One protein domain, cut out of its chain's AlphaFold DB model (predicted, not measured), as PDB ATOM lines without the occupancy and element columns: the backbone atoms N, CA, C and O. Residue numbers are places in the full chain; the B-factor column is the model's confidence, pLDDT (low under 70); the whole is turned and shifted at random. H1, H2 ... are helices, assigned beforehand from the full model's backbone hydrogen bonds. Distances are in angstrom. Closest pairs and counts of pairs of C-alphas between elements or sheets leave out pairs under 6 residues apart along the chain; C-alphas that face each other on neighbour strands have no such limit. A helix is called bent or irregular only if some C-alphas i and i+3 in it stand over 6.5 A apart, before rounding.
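Overview. This is residues 1022 to 1076 of the 1082 residues of the protein "Chromo domain-containing protein" of Monascus purpureus (UniProt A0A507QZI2). One helix of 14 residues, H1, makes one side of a small domain, and most of the rest is loop, with two very short helices, H2 and H3, set into it. H3 lies near H1 and also near H2, so that the three helix centres make a loose triangle, while the loop of residues 1053 to 1069 swings out to the end of the domain far from H1. The printed part has 55 residues with three named helices, in the order H1, H2, H3 along the chain, and no named strand; 23 of the 55 residues, under half, are in named elements, and the class is all helix. The whole is compact, with a radius of gyration of the C-alphas of 11.6 A, and the C-alphas span 33 by 25 by 17 A.

Along the chain. H1, the longest helix, takes residues 1022 to 1035 and measures 19.9 A from first to last C-alpha. It begins at C-alpha 1022 at (210.829, 200.718, 232.108) and ends at C-alpha 1035 at (221.390, 208.778, 246.915). H3 takes residues 1070 to 1074, 6.4 A long, and ends at C-alpha 1074 at (207.246, 207.426, 241.281). H2 takes residues 1049 to 1052, 5.0 A long. No helix is bent or irregular.

Arrangement. H1 and H3 are close but not clearly touching, with 1 pair of C-alphas within 8 A: their closest C-alphas, those of Val 1027 and Leu 1074, are 6.3 A apart. The centres of H1 and H3 are 11.0 A apart. H3 and H2 are also close but not clearly touching, again with 1 pair within 8 A: their closest C-alphas, those of Met 1049 and Leu 1070, are 5.7 A apart, and the centres are 11.1 A apart. H1 and H2, though they follow each other in the chain, are apart. In H1 and H3 every O i to N i+4 pair is within hydrogen-bond range; H2, with four residues, is too short for such a pair, and its 1 pair of O i and N i+3 is within range.

Size, cuts and confidence. The two C-alphas farthest apart are those of Glu 1038 and Thr 1062, at 34.2 A; the first and last printed C-alphas, those of Ser 1022 and Tyr 1076, are 14.3 A apart. The printed part has no cut. Both links are long: 13 residues, 1036 to 1048, between H1 and H2, and 17 residues, 1053 to 1069, between H2 and H3. The mean pLDDT of the printed part is 87.0, and residues 1061 to 1063 of the model are under 70.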
ATOM      1  N   SER A1022     210.039 199.486 232.256       89.31
ATOM      2  CA  SER A1022     210.829 200.718 232.108       89.31
ATOM      3  C   SER A1022     210.589 201.725 233.249       89.31
ATOM      4  O   SER A1022     211.503 202.468 233.618       89.31
ATOM      5  N   GLY A1023     209.413 201.686 233.887       87.75
ATOM      6  CA  GLY A1023     209.104 202.439 235.101       87.75
ATOM      7  C   GLY A1023     210.022 202.060 236.263       87.75
ATOM      8  O   GLY A1023     210.602 202.944 236.883       87.75
ATOM      9  N   PHE A1024     210.264 200.766 236.504       88.12
ATOM     10  CA  PHE A1024     211.199 200.328 237.551       88.12
ATOM     11  C   PHE A1024     212.642 200.764 237.270       88.12
ATOM     12  O   PHE A1024     213.344 201.169 238.195       88.12
ATOM     13  N   LEU A1025     213.076 200.751 236.004       90.25
ATOM     14  CA  LEU A1025     214.384 201.296 235.616       90.25
ATOM     15  C   LEU A1025     214.456 202.809 235.861       90.25
ATOM     16  O   LEU A1025     215.461 203.303 236.362       90.25
ATOM     17  N   THR A1026     213.372 203.536 235.589       90.38
ATOM     18  CA  THR A1026     213.273 204.979 235.866       90.38
ATOM     19  C   THR A1026     213.352 205.260 237.365       90.38
ATOM     20  O   THR A1026     214.157 206.083 237.795       90.38
ATOM     21  N   VAL A1027     212.591 204.517 238.176       93.50
ATOM     22  CA  VAL A1027     212.631 204.579 239.646       93.50
ATOM     23  C   VAL A1027     214.032 204.256 240.176       93.50
ATOM     24  O   VAL A1027     214.507 204.945 241.074       93.50
ATOM     25  N   ALA A1028     214.727 203.265 239.610       92.88
ATOM     26  CA  ALA A1028     216.092 202.914 240.001       92.88
ATOM     27  C   ALA A1028     217.106 204.017 239.642       92.88
ATOM     28  O   ALA A1028     217.915 204.400 240.487       92.88
ATOM     29  N   CYS A1029     217.030 204.587 238.436       93.06
ATOM     30  CA  CYS A1029     217.861 205.723 238.028       93.06
ATOM     31  C   CYS A1029     217.634 206.946 238.927       93.06
ATOM     32  O   CYS A1029     218.597 207.556 239.391       93.06
ATOM     33  N   VAL A1030     216.379 207.272 239.249       93.00
ATOM     34  CA  VAL A1030     216.069 208.362 240.184       93.00
ATOM     35  C   VAL A1030     216.534 208.026 241.605       93.00
ATOM     36  O   VAL A1030     217.103 208.888 242.266       93.00
ATOM     37  N   ARG A1031     216.406 206.774 242.069       93.38
ATOM     38  CA  ARG A1031     216.925 206.348 243.382       93.38
ATOM     39  C   ARG A1031     218.430 206.579 243.509       93.38
ATOM     40  O   ARG A1031     218.867 206.926 244.607       93.38
ATOM     41  N   LEU A1032     219.195 206.388 242.430       94.38
ATOM     42  CA  LEU A1032     220.632 206.676 242.390       94.38
ATOM     43  C   LEU A1032     220.906 208.179 242.536       94.38
ATOM     44  O   LEU A1032     221.718 208.538 243.381       94.38
ATOM     45  N   LEU A1033     220.181 209.041 241.810       92.94
ATOM     46  CA  LEU A1033     220.288 210.503 241.952       92.94
ATOM     47  C   LEU A1033     219.945 210.966 243.378       92.94
ATOM     48  O   LEU A1033     220.711 211.714 243.970       92.94
ATOM     49  N   VAL A1034     218.864 210.444 243.969       93.12
ATOM     50  CA  VAL A1034     218.458 210.745 245.360       93.12
ATOM     51  C   VAL A1034     219.493 210.263 246.391       93.12
ATOM     52  O   VAL A1034     219.595 210.811 247.487       93.12
ATOM     53  N   ASN A1035     220.276 209.225 246.070       91.56
ATOM     54  CA  ASN A1035     221.390 208.778 246.915       91.56
ATOM     55  C   ASN A1035     222.646 209.646 246.747       91.56
ATOM     56  O   ASN A1035     223.416 209.769 247.698       91.56
ATOM     57  N   ASP A1036     222.857 210.246 245.575       92.06
ATOM     58  CA  ASP A1036     223.951 211.179 245.296       92.06
ATOM     59  C   ASP A1036     223.595 212.609 245.747       92.06
ATOM     60  O   ASP A1036     223.591 213.577 244.987       92.06
ATOM     61  N   ASN A1037     223.314 212.732 247.043       88.38
ATOM     62  CA  ASN A1037     223.029 213.996 247.720       88.38
ATOM     63  C   ASN A1037     224.274 214.913 247.849       88.38
ATOM     64  O   ASN A1037     224.180 215.998 248.419       88.38
ATOM     65  N   GLU A1038     225.444 214.494 247.346       89.75
ATOM     66  CA  GLU A1038     226.618 215.366 247.208       89.75
ATOM     67  C   GLU A1038     226.576 216.160 245.893       89.75
ATOM     68  O   GLU A1038     226.890 217.352 245.906       89.75
ATOM     69  N   ASN A1039     226.152 215.539 244.782       90.25
ATOM     70  CA  ASN A1039     226.059 216.205 243.476       90.25
ATOM     71  C   ASN A1039     224.651 216.732 243.134       90.25
ATOM     72  O   ASN A1039     224.558 217.706 242.388       90.25
ATOM     73  N   TYR A1040     223.583 216.136 243.680       90.38
ATOM     74  CA  TYR A1040     222.178 216.474 243.380       90.38
ATOM     75  C   TYR A1040     221.332 216.700 244.655       90.38
ATOM     76  O   TYR A1040     220.329 216.011 244.868       90.38
ATOM     77  N   PRO A1041     221.705 217.641 245.545       89.69
ATOM     78  CA  PRO A1041     221.014 217.856 246.821       89.69
ATOM     79  C   PRO A1041     219.539 218.277 246.680       89.69
ATOM     80  O   PRO A1041     218.757 218.095 247.612       89.69
ATOM     81  N   GLU A1042     219.135 218.828 245.534       88.50
ATOM     82  CA  GLU A1042     217.740 219.148 245.210       88.50
ATOM     83  C   GLU A1042     216.876 217.922 244.864       88.50
ATOM     84  O   GLU A1042     215.656 217.978 245.016       88.50
ATOM     85  N   MET A1043     217.482 216.809 244.436       89.56
ATOM     86  CA  MET A1043     216.777 215.585 244.038       89.56
ATOM     87  C   MET A1043     216.405 214.740 245.263       89.56
ATOM     88  O   MET A1043     216.983 213.686 245.500       89.56
ATOM     89  N   GLN A1044     215.423 215.190 246.045       93.69
ATOM     90  CA  GLN A1044     214.866 214.437 247.178       93.69
ATOM     91  C   GLN A1044     213.437 213.953 246.902       93.69
ATOM     92  O   GLN A1044     212.748 214.474 246.028       93.69
ATOM     93  N   TYR A1045     212.979 212.931 247.629       93.62
ATOM     94  CA  TYR A1045     211.651 212.337 247.413       93.62
ATOM     95  C   TYR A1045     210.496 213.323 247.650       93.62
ATOM     96  O   TYR A1045     209.520 213.319 246.901       93.62
ATOM     97  N   ASP A1046     210.641 214.207 248.634       92.75
ATOM     98  CA  ASP A1046     209.709 215.284 248.965       92.75
ATOM     99  C   ASP A1046     209.888 216.547 248.097       92.75
ATOM    100  O   ASP A1046     209.134 217.512 248.244       92.75
ATOM    101  N   ALA A1047     210.845 216.557 247.160       92.81
ATOM    102  CA  ALA A1047     211.048 217.681 246.253       92.81
ATOM    103  C   ALA A1047     209.863 217.840 245.285       92.81
ATOM    104  O   ALA A1047     209.382 216.883 244.674       92.81
ATOM    105  N   ILE A1048     209.393 219.079 245.127       92.12
ATOM    106  CA  ILE A1048     208.233 219.416 244.294       92.12
ATOM    107  C   ILE A1048     208.632 219.367 242.814       92.12
ATOM    108  O   ILE A1048     209.566 220.047 242.384       92.12
ATOM    109  N   MET A1049     207.887 218.619 242.001       90.31
ATOM    110  CA  MET A1049     208.273 218.323 240.614       90.31
ATOM    111  C   MET A1049     208.300 219.542 239.686       90.31
ATOM    112  O   MET A1049     209.127 219.599 238.781       90.31
ATOM    113  N   SER A1050     207.485 220.566 239.946       89.38
ATOM    114  CA  SER A1050     207.560 221.856 239.237       89.38
ATOM    115  C   SER A1050     208.731 222.748 239.674       89.38
ATOM    116  O   SER A1050     209.022 223.738 239.007       89.38
ATOM    117  N   THR A1051     209.421 222.402 240.768       88.50
ATOM    118  CA  THR A1051     210.704 223.015 241.158       88.50
ATOM    119  C   THR A1051     211.879 222.297 240.487       88.50
ATOM    120  O   THR A1051     212.839 222.956 240.099       88.50
ATOM    121  N   LEU A1052     211.779 220.975 240.293       88.62
ATOM    122  CA  LEU A1052     212.773 220.174 239.568       88.62
ATOM    123  C   LEU A1052     212.718 220.380 238.044       88.62
ATOM    124  O   LEU A1052     213.760 220.417 237.396       88.62
ATOM    125  N   LEU A1053     211.519 220.557 237.473       87.62
ATOM    126  CA  LEU A1053     211.292 220.784 236.037       87.62
ATOM    127  C   LEU A1053     210.435 222.049 235.786       87.62
ATOM    128  O   LEU A1053     209.262 221.942 235.404       87.62
ATOM    129  N   PRO A1054     210.973 223.268 236.011       83.25
ATOM    130  CA  PRO A1054     210.187 224.500 235.953       83.25
ATOM    131  C   PRO A1054     209.708 224.840 234.537       83.25
ATOM    132  O   PRO A1054     210.494 225.198 233.664       83.25
ATOM    133  N   GLY A1055     208.392 224.794 234.329       72.44
ATOM    134  CA  GLY A1055     207.740 225.127 233.056       72.44
ATOM    135  C   GLY A1055     207.489 223.925 232.144       72.44
ATOM    136  O   GLY A1055     206.473 223.920 231.453       72.44
ATOM    137  N   ASP A1056     208.336 222.896 232.210       79.25
ATOM    138  CA  ASP A1056     208.130 221.629 231.494       79.25
ATOM    139  C   ASP A1056     207.134 220.709 232.226       79.25
ATOM    140  O   ASP A1056     206.377 219.977 231.588       79.25
ATOM    141  N   PHE A1057     207.072 220.774 233.564       81.88
ATOM    142  CA  PHE A1057     206.095 220.029 234.364       81.88
ATOM    143  C   PHE A1057     204.887 220.895 234.762       81.88
ATOM    144  O   PHE A1057     204.994 221.790 235.605       81.88
ATOM    145  N   VAL A1058     203.716 220.607 234.178       80.81
ATOM    146  CA  VAL A1058     202.445 221.305 234.454       80.81
ATOM    147  C   VAL A1058     201.279 220.312 234.506       80.81
ATOM    148  O   VAL A1058     201.036 219.588 233.544       80.81
ATOM    149  N   ILE A1059     200.510 220.326 235.599       80.69
ATOM    150  CA  ILE A1059     199.294 219.520 235.786       80.69
ATOM    151  C   ILE A1059     198.032 220.393 235.604       80.69
ATOM    152  O   ILE A1059     197.988 221.526 236.097       80.69
ATOM    153  N   PRO A1060     196.975 219.901 234.925       71.69
ATOM    154  CA  PRO A1060     195.722 220.632 234.740       71.69
ATOM    155  C   PRO A1060     194.884 220.716 236.031       71.69
ATOM    156  O   PRO A1060     193.951 219.948 236.247       71.69
ATOM    157  N   GLY A1061     195.161 221.711 236.874       65.31
ATOM    158  CA  GLY A1061     194.319 222.044 238.027       65.31
ATOM    159  C   GLY A1061     194.895 223.170 238.885       65.31
ATOM    160  O   GLY A1061     196.107 223.361 238.950       65.31
ATOM    161  N   THR A1062     194.040 223.941 239.564       61.66
ATOM    162  CA  THR A1062     194.494 225.060 240.410       61.66
ATOM    163  C   THR A1062     195.213 224.550 241.661       61.66
ATOM    164  O   THR A1062     194.556 224.081 242.587       61.66
ATOM    165  N   GLY A1063     196.543 224.672 241.684       66.62
ATOM    166  CA  GLY A1063     197.410 224.322 242.818       66.62
ATOM    167  C   GLY A1063     198.078 222.942 242.743       66.62
ATOM    168  O   GLY A1063     199.015 222.701 243.491       66.62
ATOM    169  N   TYR A1064     197.677 222.052 241.827       71.69
ATOM    170  CA  TYR A1064     198.252 220.695 241.759       71.69
ATOM    171  C   TYR A1064     199.718 220.684 241.299       71.69
ATOM    172  O   TYR A1064     200.552 220.028 241.918       71.69
ATOM    173  N   THR A1065     200.062 221.479 240.281       80.88
ATOM    174  CA  THR A1065     201.453 221.672 239.822       80.88
ATOM    175  C   THR A1065     202.391 222.120 240.949       80.88
ATOM    176  O   THR A1065     203.573 221.795 240.926       80.88
ATOM    177  N   GLU A1066     201.881 222.851 241.941       78.19
ATOM    178  CA  GLU A1066     202.649 223.404 243.066       78.19
ATOM    179  C   GLU A1066     202.774 222.424 244.252       78.19
ATOM    180  O   GLU A1066     203.482 222.730 245.207       78.19
ATOM    181  N   GLY A1067     202.097 221.266 244.209       83.56
ATOM    182  CA  GLY A1067     202.008 220.323 245.333       83.56
ATOM    183  C   GLY A1067     202.441 218.878 245.059       83.56
ATOM    184  O   GLY A1067     202.632 218.141 246.019       83.56
ATOM    185  N   VAL A1068     202.600 218.456 243.799       90.44
ATOM    186  CA  VAL A1068     203.026 217.081 243.459       90.44
ATOM    187  C   VAL A1068     204.536 216.906 243.657       90.44
ATOM    188  O   VAL A1068     205.341 217.636 243.067       90.44
ATOM    189  N   THR A1069     204.916 215.921 244.473       92.75
ATOM    190  CA  THR A1069     206.314 215.576 244.782       92.75
ATOM    191  C   THR A1069     206.910 214.566 243.798       92.75
ATOM    192  O   THR A1069     206.204 213.950 242.992       92.75
ATOM    193  N   LEU A1070     208.229 214.375 243.868       91.88
ATOM    194  CA  LEU A1070     208.932 213.311 243.152       91.88
ATOM    195  C   LEU A1070     208.423 211.924 243.584       91.88
ATOM    196  O   LEU A1070     208.180 211.068 242.732       91.88
ATOM    197  N   GLU A1071     208.189 211.712 244.883       93.19
ATOM    198  CA  GLU A1071     207.601 210.474 245.408       93.19
ATOM    199  C   GLU A1071     206.212 210.208 244.804       93.19
ATOM    200  O   GLU A1071     205.939 209.079 244.391       93.19
ATOM    201  N   ASP A1072     205.352 211.224 244.682       91.25
ATOM    202  CA  ASP A1072     203.995 211.078 244.130       91.25
ATOM    203  C   ASP A1072     203.989 210.598 242.672       91.25
ATOM    204  O   ASP A1072     203.130 209.799 242.295       91.25
ATOM    205  N   ILE A1073     204.953 211.028 241.848       88.56
ATOM    206  CA  ILE A1073     205.090 210.516 240.473       88.56
ATOM    207  C   ILE A1073     205.578 209.068 240.483       88.56
ATOM    208  O   ILE A1073     204.964 208.213 239.846       88.56
ATOM    209  N   LEU A1074     206.645 208.768 241.231       89.94
ATOM    210  CA  LEU A1074     207.246 207.426 241.281       89.94
ATOM    211  C   LEU A1074     206.332 206.364 241.923       89.94
ATOM    212  O   LEU A1074     206.600 205.171 241.802       89.94
ATOM    213  N   SER A1075     205.264 206.790 242.603       89.25
ATOM    214  CA  SER A1075     204.293 205.935 243.300       89.25
ATOM    215  C   SER A1075     202.863 206.019 242.744       89.25
ATOM    216  O   SER A1075     201.939 205.523 243.385       89.25
ATOM    217  N   TYR A1076     202.669 206.626 241.566       87.94
ATOM    218  CA  TYR A1076     201.361 206.778 240.901       87.94
ATOM    219  C   TYR A1076     200.293 207.537 241.729       87.94
ATOM    220  O   TYR A1076     199.094 207.348 241.537       87.94
TER     221      TYR A1076